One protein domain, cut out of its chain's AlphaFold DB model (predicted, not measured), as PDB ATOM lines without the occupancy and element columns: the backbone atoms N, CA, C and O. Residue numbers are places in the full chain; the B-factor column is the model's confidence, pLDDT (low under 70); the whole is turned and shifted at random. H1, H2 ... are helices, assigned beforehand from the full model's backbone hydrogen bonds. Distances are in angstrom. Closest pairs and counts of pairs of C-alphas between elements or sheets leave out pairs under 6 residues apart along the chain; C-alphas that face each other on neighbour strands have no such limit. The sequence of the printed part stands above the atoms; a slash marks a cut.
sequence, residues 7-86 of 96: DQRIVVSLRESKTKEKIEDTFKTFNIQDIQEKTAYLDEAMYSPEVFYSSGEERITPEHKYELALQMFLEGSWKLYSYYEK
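What this domain is: This is residues 7 to 86 of the 96 residues of an uncharacterized protein of Treponema phagedenis F0421 (UniProt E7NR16). H3 and H4 run side by side, the same way, as the core of the domain, and the helical hairpin of H1 and H2 packs beside them, with H1 crossing H3 near its last residue, Ala 45. A long loop, residues 46 to 61, joins H3 to H4, and the short H5 lies at one end, touching no helix. The printed part has 80 residues with five named helices, H1 to H5 in chain order, and no named strand; the class is all helix. It is compact, with a radius of gyration of the C-alphas of 12.5 A and spans of 33 by 32 by 20 A.

Where its parts are: Find C-alpha 8 at (-1.804, -54.517, 53.919); there H1 begins, residues 8 to 16, 12.7 A long. Next come H2, residues 20 to 29, 14.2 A, and H3, residues 35 to 45, 15.2 A. Look at C-alpha 62 at (-9.424, -46.516, 34.305) for the start of H4, residues 62 to 75, the longest at 20.0 A. H5, residues 79 to 86, 11.0 A, ends at C-alpha 86 at (-16.328, -53.967, 65.040).

How they stand to each other: H3 and H4 touch at a shallow tilt of 28 degrees, closest at the C-alphas of Thr 39 and Tyr 66, 5.1 A apart. H1 touches H3 about perpendicular, at 74 degrees; their closest C-alphas, of Val 11 and Ala 45, are 5.1 A apart. The hairpin H1 and H2 touches at 24 degrees, opposite ways, closest at Leu 14 and Ile 23, C-alphas 6.0 A apart. The helix packing is mostly aligned, but only just. H4 and H5 are apart. In each helix every O i to N i+4 pair is within hydrogen-bond range.

The domain as a whole: The farthest C-alphas, of Arg 59 and Lys 86, are 37.4 A apart. The printed part has no cut; the link from H3 to H4 is long. Residues 50 to 59 have pLDDT under 70.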
ATOM      1  N   ASP A   7      -0.556 -55.613  49.598       91.31
ATOM      2  CA  ASP A   7       0.231 -55.164  50.748       91.31
ATOM      3  C   ASP A   7      -0.655 -54.405  51.744       91.31
ATOM      4  O   ASP A   7      -1.034 -53.247  51.546       91.31
ATOM      5  N   GLN A   8      -0.953 -55.061  52.863       91.62
ATOM      6  CA  GLN A   8      -1.804 -54.517  53.919       91.62
ATOM      7  C   GLN A   8      -1.255 -53.227  54.539       91.62
ATOM      8  O   GLN A   8      -2.026 -52.421  55.059       91.62
ATOM      9  N   ARG A   9       0.057 -52.977  54.458       94.19
ATOM     10  CA  ARG A   9       0.648 -51.726  54.955       94.19
ATOM     11  C   ARG A   9       0.128 -50.531  54.167       94.19
ATOM     12  O   ARG A   9      -0.191 -49.512  54.767       94.19
ATOM     13  N   ILE A  10      -0.024 -50.686  52.851       95.12
ATOM     14  CA  ILE A  10      -0.561 -49.647  51.965       95.12
ATOM     15  C   ILE A  10      -2.014 -49.367  52.339       95.12
ATOM     16  O   ILE A  10      -2.382 -48.216  52.543       95.12
ATOM     17  N   VAL A  11      -2.817 -50.418  52.521       93.94
ATOM     18  CA  VAL A  11      -4.227 -50.309  52.926       93.94
ATOM     19  C   VAL A  11      -4.368 -49.547  54.250       93.94
ATOM     20  O   VAL A  11      -5.181 -48.628  54.356       93.94
ATOM     21  N   VAL A  12      -3.551 -49.878  55.254       92.69
ATOM     22  CA  VAL A  12      -3.552 -49.177  56.548       92.69
ATOM     23  C   VAL A  12      -3.136 -47.712  56.389       92.69
ATOM     24  O   VAL A  12      -3.851 -46.833  56.869       92.69
ATOM     25  N   SER A  13      -2.050 -47.423  55.665       95.06
ATOM     26  CA  SER A  13      -1.605 -46.043  55.414       95.06
ATOM     27  C   SER A  13      -2.644 -45.213  54.652       95.06
ATOM     28  O   SER A  13      -2.840 -44.028  54.943       95.06
ATOM     29  N   LEU A  14      -3.370 -45.827  53.715       95.56
ATOM     30  CA  LEU A  14      -4.478 -45.179  53.019       95.56
ATOM     31  C   LEU A  14      -5.597 -44.815  53.992       95.56
ATOM     32  O   LEU A  14      -6.038 -43.669  53.993       95.56
ATOM     33  N   ARG A  15      -6.014 -45.730  54.875       93.12
ATOM     34  CA  ARG A  15      -7.084 -45.483  55.864       93.12
ATOM     35  C   ARG A  15      -6.772 -44.334  56.834       93.12
ATOM     36  O   ARG A  15      -7.702 -43.711  57.351       93.12
ATOM     37  N   GLU A  16      -5.496 -44.030  57.057       92.00
ATOM     38  CA  GLU A  16      -5.045 -42.879  57.854       92.00
ATOM     39  C   GLU A  16      -4.982 -41.563  57.056       92.00
ATOM     40  O   GLU A  16      -4.978 -40.472  57.638       92.00
ATOM     41  N   SER A  17      -4.983 -41.643  55.724       94.00
ATOM     42  CA  SER A  17      -4.931 -40.489  54.830       94.00
ATOM     43  C   SER A  17      -6.273 -39.752  54.763       94.00
ATOM     44  O   SER A  17      -7.347 -40.347  54.700       94.00
ATOM     45  N   LYS A  18      -6.215 -38.413  54.772       91.75
ATOM     46  CA  LYS A  18      -7.402 -37.527  54.781       91.75
ATOM     47  C   LYS A  18      -7.492 -36.593  53.576       91.75
ATOM     48  O   LYS A  18      -8.454 -35.842  53.461       91.75
ATOM     49  N   THR A  19      -6.481 -36.593  52.713       95.69
ATOM     50  CA  THR A  19      -6.406 -35.711  51.546       95.69
ATOM     51  C   THR A  19      -5.903 -36.485  50.337       95.69
ATOM     52  O   THR A  19      -5.139 -37.442  50.480       95.69
ATOM     53  N   LYS A  20      -6.291 -36.032  49.138       95.88
ATOM     54  CA  LYS A  20      -5.792 -36.564  47.859       95.88
ATOM     55  C   LYS A  20      -4.263 -36.576  47.807       95.88
ATOM     56  O   LYS A  20      -3.670 -37.561  47.394       95.88
ATOM     57  N   GLU A  21      -3.627 -35.513  48.290       96.69
ATOM     58  CA  GLU A  21      -2.166 -35.396  48.324       96.69
ATOM     59  C   GLU A  21      -1.523 -36.508  49.157       96.69
ATOM     60  O   GLU A  21      -0.575 -37.134  48.696       96.69
ATOM     61  N   LYS A  22      -2.067 -36.821  50.341       96.88
ATOM     62  CA  LYS A  22      -1.529 -37.897  51.187       96.88
ATOM     63  C   LYS A  22      -1.772 -39.292  50.634       96.88
ATOM     64  O   LYS A  22      -0.913 -40.159  50.787       96.88
ATOM     65  N   ILE A  23      -2.885 -39.485  49.937       96.62
ATOM     66  CA  ILE A  23      -3.157 -40.718  49.199       96.62
ATOM     67  C   ILE A  23      -2.112 -40.905  48.086       96.62
ATOM     68  O   ILE A  23      -1.459 -41.944  48.020       96.62
ATOM     69  N   GLU A  24      -1.869 -39.879  47.270       96.81
ATOM     70  CA  GLU A  24      -0.864 -39.945  46.200       96.81
ATOM     71  C   GLU A  24       0.569 -40.070  46.733       96.81
ATOM     72  O   GLU A  24       1.374 -40.805  46.161       96.81
ATOM     73  N   ASP A  25       0.902 -39.392  47.835       96.81
ATOM     74  CA  ASP A  25       2.194 -39.545  48.515       96.81
ATOM     75  C   ASP A  25       2.394 -40.984  49.006       96.81
ATOM     76  O   ASP A  25       3.496 -41.527  48.888       96.81
ATOM     77  N   THR A  26       1.334 -41.627  49.509       96.88
ATOM     78  CA  THR A  26       1.363 -43.039  49.913       96.88
ATOM     79  C   THR A  26       1.686 -43.915  48.707       96.88
ATOM     80  O   THR A  26       2.663 -44.660  48.743       96.88
ATOM     81  N   PHE A  27       0.965 -43.766  47.593       96.88
ATOM     82  CA  PHE A  27       1.253 -44.540  46.381       96.88
ATOM     83  C   PHE A  27       2.678 -44.336  45.867       96.88
ATOM     84  O   PHE A  27       3.359 -45.311  45.558       96.88
ATOM     85  N   LYS A  28       3.177 -43.095  45.849       96.38
ATOM     86  CA  LYS A  28       4.570 -42.805  45.470       96.38
ATOM     87  C   LYS A  28       5.574 -43.479  46.403       96.38
ATOM     88  O   LYS A  28       6.555 -44.038  45.925       96.38
ATOM     89  N   THR A  29       5.325 -43.451  47.713       96.12
ATOM     90  CA  THR A  29       6.205 -44.051  48.731       96.12
ATOM     91  C   THR A  29       6.353 -45.557  48.532       96.12
ATOM     92  O   THR A  29       7.448 -46.094  48.681       96.12
ATOM     93  N   PHE A  30       5.272 -46.231  48.136       94.69
ATOM     94  CA  PHE A  30       5.264 -47.667  47.848       94.69
ATOM     95  C   PHE A  30       5.515 -48.002  46.367       94.69
ATOM     96  O   PHE A  30       5.418 -49.161  45.977       94.69
ATOM     97  N   ASN A  31       5.880 -47.007  45.550       95.06
ATOM     98  CA  ASN A  31       6.141 -47.138  44.115       95.06
ATOM     99  C   ASN A  31       4.970 -47.739  43.303       95.06
ATOM    100  O   ASN A  31       5.177 -48.457  42.328       95.06
ATOM    101  N   ILE A  32       3.737 -47.408  43.686       95.44
ATOM    102  CA  ILE A  32       2.521 -47.805  42.976       95.44
ATOM    103  C   ILE A  32       2.211 -46.769  41.894       95.44
ATOM    104  O   ILE A  32       1.826 -45.631  42.184       95.44
ATOM    105  N   GLN A  33       2.404 -47.156  40.633       93.12
ATOM    106  CA  GLN A  33       2.266 -46.260  39.479       93.12
ATOM    107  C   GLN A  33       1.036 -46.575  38.626       93.12
ATOM    108  O   GLN A  33       0.441 -45.657  38.063       93.12
ATOM    109  N   ASP A  34       0.648 -47.849  38.557       94.19
ATOM    110  CA  ASP A  34      -0.484 -48.312  37.761       94.19
ATOM    111  C   ASP A  34      -1.813 -47.838  38.364       94.19
ATOM    112  O   ASP A  34      -2.065 -47.974  39.564       94.19
ATOM    113  N   ILE A  35      -2.667 -47.229  37.542       93.38
ATOM    114  CA  ILE A  35      -3.893 -46.588  38.026       93.38
ATOM    115  C   ILE A  35      -4.960 -47.616  38.426       93.38
ATOM    116  O   ILE A  35      -5.729 -47.380  39.362       93.38
ATOM    117  N   GLN A  36      -4.976 -48.781  37.778       91.12
ATOM    118  CA  GLN A  36      -5.847 -49.891  38.146       91.12
ATOM    119  C   GLN A  36      -5.420 -50.484  39.493       91.12
ATOM    120  O   GLN A  36      -6.274 -50.763  40.333       91.12
ATOM    121  N   GLU A  37      -4.117 -50.614  39.739       93.38
ATOM    122  CA  GLU A  37      -3.570 -51.017  41.035       93.38
ATOM    123  C   GLU A  37      -3.924 -50.018  42.140       93.38
ATOM    124  O   GLU A  37      -4.437 -50.423  43.184       93.38
ATOM    125  N   LYS A  38      -3.743 -48.710  41.903       95.12
ATOM    126  CA  LYS A  38      -4.166 -47.671  42.858       95.12
ATOM    127  C   LYS A  38      -5.652 -47.777  43.202       95.12
ATOM    128  O   LYS A  38      -6.016 -47.692  44.372       95.12
ATOM    129  N   THR A  39      -6.494 -47.978  42.188       93.19
ATOM    130  CA  THR A  39      -7.946 -48.144  42.365       93.19
ATOM    131  C   THR A  39      -8.246 -49.361  43.233       93.19
ATOM    132  O   THR A  39      -8.966 -49.243  44.217       93.19
ATOM    133  N   ALA A  40      -7.608 -50.498  42.954       91.56
ATOM    134  CA  ALA A  40      -7.805 -51.714  43.732       91.56
ATOM    135  C   ALA A  40      -7.385 -51.552  45.209       91.56
ATOM    136  O   ALA A  40      -8.047 -52.090  46.095       91.56
ATOM    137  N   TYR A  41      -6.324 -50.786  45.496       94.44
ATOM    138  CA  TYR A  41      -5.934 -50.465  46.875       94.44
ATOM    139  C   TYR A  41      -6.952 -49.564  47.583       94.44
ATOM    140  O   TYR A  41      -7.204 -49.751  48.775       94.44
ATOM    141  N   LEU A  42      -7.541 -48.591  46.875       93.31
ATOM    142  CA  LEU A  42      -8.620 -47.765  47.425       93.31
ATOM    143  C   LEU A  42      -9.858 -48.610  47.715       93.31
ATOM    144  O   LEU A  42     -10.409 -48.506  48.808       93.31
ATOM    145  N   ASP A  43     -10.252 -49.479  46.786       90.88
ATOM    146  CA  ASP A  43     -11.394 -50.373  46.967       90.88
ATOM    147  C   ASP A  43     -11.181 -51.274  48.185       90.88
ATOM    148  O   ASP A  43     -12.041 -51.341  49.060       90.88
ATOM    149  N   GLU A  44     -10.009 -51.897  48.315       90.62
ATOM    150  CA  GLU A  44      -9.668 -52.712  49.485       90.62
ATOM    151  C   GLU A  44      -9.700 -51.897  50.788       90.62
ATOM    152  O   GLU A  44     -10.261 -52.326  51.803       90.62
ATOM    153  N   ALA A  45      -9.173 -50.671  50.768       91.50
ATOM    154  CA  ALA A  45      -9.224 -49.783  51.922       91.50
ATOM    155  C   ALA A  45     -10.664 -49.443  52.340       91.50
ATOM    156  O   ALA A  45     -10.912 -49.297  53.541       91.50
ATOM    157  N   MET A  46     -11.599 -49.429  51.388       90.56
ATOM    158  CA  MET A  46     -13.037 -49.235  51.588       90.56
ATOM    159  C   MET A  46     -13.832 -50.531  51.824       90.56
ATOM    160  O   MET A  46     -15.059 -50.478  51.815       90.56
ATOM    161  N   TYR A  47     -13.167 -51.662  52.088       87.12
ATOM    162  CA  TYR A  47     -13.784 -52.988  52.280       87.12
ATOM    163  C   TYR A  47     -14.382 -53.597  51.006       87.12
ATOM    164  O   TYR A  47     -15.382 -54.307  51.065       87.12
ATOM    165  N   SER A  48     -13.741 -53.353  49.861       79.31
ATOM    166  CA  SER A  48     -14.164 -53.821  48.538       79.31
ATOM    167  C   SER A  48     -15.646 -53.514  48.284       79.31
ATOM    168  O   SER A  48     -16.434 -54.451  48.136       79.31
ATOM    169  N   PRO A  49     -16.057 -52.230  48.290       72.06
ATOM    170  CA  PRO A  49     -17.457 -51.897  48.090       72.06
ATOM    171  C   PRO A  49     -17.939 -52.535  46.784       72.06
ATOM    172  O   PRO A  49     -17.242 -52.469  45.771       72.06
ATOM    173  N   GLU A  50     -19.124 -53.149  46.796       65.12
ATOM    174  CA  GLU A  50     -19.823 -53.508  45.561       65.12
ATOM    175  C   GLU A  50     -20.240 -52.201  44.873       65.12
ATOM    176  O   GLU A  50     -21.371 -51.728  44.980       65.12
ATOM    177  N   VAL A  51     -19.281 -51.522  44.246       59.69
ATOM    178  CA  VAL A  51     -19.549 -50.289  43.522       59.69
ATOM    179  C   VAL A  51     -20.276 -50.679  42.250       59.69
ATOM    180  O   VAL A  51     -19.769 -51.433  41.419       59.69
ATOM    181  N   PHE A  52     -21.484 -50.143  42.110       56.31
ATOM    182  CA  PHE A  52     -22.317 -50.248  40.924       56.31
ATOM    183  C   PHE A  52     -21.622 -49.596  39.716       56.31
ATOM    184  O   PHE A  52     -21.959 -48.488  39.310       56.31
ATOM    185  N   TYR A  53     -20.701 -50.306  39.067       59.47
ATOM    186  CA  TYR A  53     -20.341 -50.045  37.668       59.47
ATOM    187  C   TYR A  53     -21.375 -50.666  36.707       59.47
ATOM    188  O   TYR A  53     -21.097 -50.871  35.530       59.47
ATOM    189  N   SER A  54     -22.586 -50.965  37.192       57.00
ATOM    190  CA  SER A  54     -23.594 -51.804  36.532       57.00
ATOM    191  C   SER A  54     -24.179 -51.227  35.237       57.00
ATOM    192  O   SER A  54     -24.972 -51.897  34.579       57.00
ATOM    193  N   SER A  55     -23.821 -50.003  34.844       52.81
ATOM    194  CA  SER A  55     -24.224 -49.416  33.565       52.81
ATOM    195  C   SER A  55     -23.050 -48.726  32.860       52.81
ATOM    196  O   SER A  55     -22.584 -47.662  33.253       52.81
ATOM    197  N   GLY A  56     -22.592 -49.324  31.755       57.72
ATOM    198  CA  GLY A  56     -21.661 -48.681  30.822       57.72
ATOM    199  C   GLY A  56     -20.173 -48.937  31.059       57.72
ATOM    200  O   GLY A  56     -19.377 -48.089  30.666       57.72
ATOM    201  N   GLU A  57     -19.786 -50.083  31.633       60.38
ATOM    202  CA  GLU A  57     -18.376 -50.472  31.847       60.38
ATOM    203  C   GLU A  57     -17.472 -50.244  30.628       60.38
ATOM    204  O   GLU A  57     -16.341 -49.792  30.790       60.38
ATOM    205  N   GLU A  58     -17.981 -50.463  29.412       60.78
ATOM    206  CA  GLU A  58     -17.238 -50.245  28.160       60.78
ATOM    207  C   GLU A  58     -16.862 -48.774  27.896       60.78
ATOM    208  O   GLU A  58     -16.001 -48.494  27.065       60.78
ATOM    209  N   ARG A  59     -17.498 -47.814  28.581       67.06
ATOM    210  CA  ARG A  59     -17.279 -46.365  28.411       67.06
ATOM    211  C   ARG A  59     -16.514 -45.717  29.565       67.06
ATOM    212  O   ARG A  59     -16.184 -44.535  29.476       67.06
ATOM    213  N   ILE A  60     -16.245 -46.451  30.645       75.38
ATOM    214  CA  ILE A  60     -15.572 -45.907  31.829       75.38
ATOM    215  C   ILE A  60     -14.085 -46.244  31.746       75.38
ATOM    216  O   ILE A  60     -13.682 -47.393  31.923       75.38
ATOM    217  N   THR A  61     -13.264 -45.226  31.495       86.75
ATOM    218  CA  THR A  61     -11.808 -45.379  31.476       86.75
ATOM    219  C   THR A  61     -11.258 -45.660  32.886       86.75
ATOM    220  O   THR A  61     -11.901 -45.298  33.880       86.75
ATOM    221  N   PRO A  62     -10.075 -46.288  33.012       88.38
ATOM    222  CA  PRO A  62      -9.424 -46.516  34.305       88.38
ATOM    223  C   PRO A  62      -9.267 -45.246  35.155       88.38
ATOM    224  O   PRO A  62      -9.441 -45.291  36.369       88.38
ATOM    225  N   GLU A  63      -9.020 -44.098  34.524       90.94
ATOM    226  CA  GLU A  63      -8.881 -42.798  35.189       90.94
ATOM    227  C   GLU A  63     -10.189 -42.349  35.842       90.94
ATOM    228  O   GLU A  63     -10.180 -41.858  36.969       90.94
ATOM    229  N   HIS A  64     -11.326 -42.548  35.166       88.69
ATOM    230  CA  HIS A  64     -12.634 -42.238  35.740       88.69
ATOM    231  C   HIS A  64     -12.968 -43.156  36.918       88.69
ATOM    232  O   HIS A  64     -13.532 -42.686  37.907       88.69
ATOM    233  N   LYS A  65     -12.600 -44.444  36.844       87.81
ATOM    234  CA  LYS A  65     -12.772 -45.377  37.972       87.81
ATOM    235  C   LYS A  65     -11.943 -44.939  39.172       87.81
ATOM    236  O   LYS A  65     -12.474 -44.882  40.276       87.81
ATOM    237  N   TYR A  66     -10.688 -44.566  38.933       92.06
ATOM    238  CA  TYR A  66      -9.801 -44.074  39.976       92.06
ATOM    239  C   TYR A  66     -10.309 -42.785  40.621       92.06
ATOM    240  O   TYR A  66     -10.376 -42.704  41.843       92.06
ATOM    241  N   GLU A  67     -10.705 -41.786  39.825       92.25
ATOM    242  CA  GLU A  67     -11.214 -40.527  40.374       92.25
ATOM    243  C   GLU A  67     -12.499 -40.765  41.178       92.25
ATOM    244  O   GLU A  67     -12.628 -40.230  42.273       92.25
ATOM    245  N   LEU A  68     -13.409 -41.624  40.708       89.00
ATOM    246  CA  LEU A  68     -14.605 -41.983  41.472       89.00
ATOM    247  C   LEU A  68     -14.255 -42.674  42.800       89.00
ATOM    248  O   LEU A  68     -14.747 -42.252  43.847       89.00
ATOM    249  N   ALA A  69     -13.384 -43.686  42.770       90.69
ATOM    250  CA  ALA A  69     -12.935 -44.393  43.969       90.69
ATOM    251  C   ALA A  69     -12.272 -43.435  44.968       90.69
ATOM    252  O   ALA A  69     -12.526 -43.505  46.168       90.69
ATOM    253  N   LEU A  70     -11.482 -42.481  44.474       93.62
ATOM    254  CA  LEU A  70     -10.844 -41.452  45.284       93.62
ATOM    255  C   LEU A  70     -11.863 -40.510  45.943       93.62
ATOM    256  O   LEU A  70     -11.729 -40.206  47.129       93.62
ATOM    257  N   GLN A  71     -12.883 -40.059  45.207       91.94
ATOM    258  CA  GLN A  71     -13.943 -39.207  45.761       91.94
ATOM    259  C   GLN A  71     -14.736 -39.947  46.848       91.94
ATOM    260  O   GLN A  71     -14.905 -39.417  47.946       91.94
ATOM    261  N   MET A  72     -15.135 -41.197  46.592       89.50
ATOM    262  CA  MET A  72     -15.816 -42.046  47.582       89.50
ATOM    263  C   MET A  72     -14.943 -42.307  48.816       89.50
ATOM    264  O   MET A  72     -15.413 -42.255  49.957       89.50
ATOM    265  N   PHE A  73     -13.646 -42.545  48.604       92.62
ATOM    266  CA  PHE A  73     -12.693 -42.757  49.685       92.62
ATOM    267  C   PHE A  73     -12.620 -41.539  50.610       92.62
ATOM    268  O   PHE A  73     -12.673 -41.683  51.837       92.62
ATOM    269  N   LEU A  74     -12.519 -40.344  50.024       93.19
ATOM    270  CA  LEU A  74     -12.421 -39.080  50.752       93.19
ATOM    271  C   LEU A  74     -13.731 -38.691  51.443       93.19
ATOM    272  O   LEU A  74     -13.682 -38.160  52.552       93.19
ATOM    273  N   GLU A  75     -14.882 -38.995  50.839       91.88
ATOM    274  CA  GLU A  75     -16.194 -38.838  51.477       91.88
ATOM    275  C   GLU A  75     -16.286 -39.668  52.769       91.88
ATOM    276  O   GLU A  75     -16.836 -39.219  53.776       91.88
ATOM    277  N   GLY A  76     -15.678 -40.860  52.785       89.38
ATOM    278  CA  GLY A  76     -15.472 -41.629  54.010       89.38
ATOM    279  C   GLY A  76     -16.698 -42.393  54.509       89.38
ATOM    280  O   GLY A  76     -16.646 -42.943  55.611       89.38
ATOM    281  N   SER A  77     -17.773 -42.467  53.719       84.12
ATOM    282  CA  SER A  77     -18.993 -43.235  54.023       84.12
ATOM    283  C   SER A  77     -18.694 -44.711  54.328       84.12
ATOM    284  O   SER A  77     -19.287 -45.300  55.233       84.12
ATOM    285  N   TRP A  78     -17.677 -45.277  53.674       86.50
ATOM    286  CA  TRP A  78     -17.178 -46.638  53.896       86.50
ATOM    287  C   TRP A  78     -16.687 -46.909  55.330       86.50
ATOM    288  O   TRP A  78     -16.659 -48.055  55.776       86.50
ATOM    289  N   LYS A  79     -16.327 -45.874  56.102       86.56
ATOM    290  CA  LYS A  79     -15.884 -46.040  57.498       86.56
ATOM    291  C   LYS A  79     -16.992 -46.604  58.377       86.56
ATOM    292  O   LYS A  79     -16.683 -47.246  59.379       86.56
ATOM    293  N   LEU A  80     -18.258 -46.411  58.002       84.25
ATOM    294  CA  LEU A  80     -19.396 -46.975  58.719       84.25
ATOM    295  C   LEU A  80     -19.375 -48.512  58.702       84.25
ATOM    296  O   LEU A  80     -19.616 -49.119  59.742       84.25
ATOM    297  N   TYR A  81     -18.961 -49.136  57.591       77.50
ATOM    298  CA  TYR A  81     -18.770 -50.591  57.522       77.50
ATOM    299  C   TYR A  81     -17.747 -51.083  58.550       77.50
ATOM    300  O   TYR A  81     -18.005 -52.064  59.239       77.50
ATOM    301  N   SER A  82     -16.646 -50.348  58.750       76.31
ATOM    302  CA  SER A  82     -15.660 -50.698  59.786       76.31
ATOM    303  C   SER A  82     -16.232 -50.648  61.206       76.31
ATOM    304  O   SER A  82     -15.795 -51.391  62.083       76.31
ATOM    305  N   TYR A  83     -17.200 -49.761  61.458       80.06
ATOM    306  CA  TYR A  83     -17.889 -49.705  62.746       80.06
ATOM    307  C   TYR A  83     -18.860 -50.872  62.903       80.06
ATOM    308  O   TYR A  83     -18.903 -51.463  63.979       80.06
ATOM    309  N   TYR A  84     -19.596 -51.234  61.852       80.31
ATOM    310  CA  TYR A  84     -20.479 -52.399  61.871       80.31
ATOM    311  C   TYR A  84     -19.708 -53.704  62.097       80.31
ATOM    312  O   TYR A  84     -20.059 -54.459  63.002       80.31
ATOM    313  N   GLU A  85     -18.587 -53.901  61.399       75.00
ATOM    314  CA  GLU A  85     -17.707 -55.059  61.593       75.00
ATOM    315  C   GLU A  85     -17.200 -55.150  63.042       75.00
ATOM    316  O   GLU A  85     -17.303 -56.201  63.676       75.00
ATOM    317  N   LYS A  86     -16.748 -54.029  63.626       79.56
ATOM    318  CA  LYS A  86     -16.328 -53.967  65.040       79.56
ATOM    319  C   LYS A  86     -17.444 -54.309  66.026       79.56
ATOM    320  O   LYS A  86     -17.156 -54.785  67.121       79.56
TER     321      LYS A  86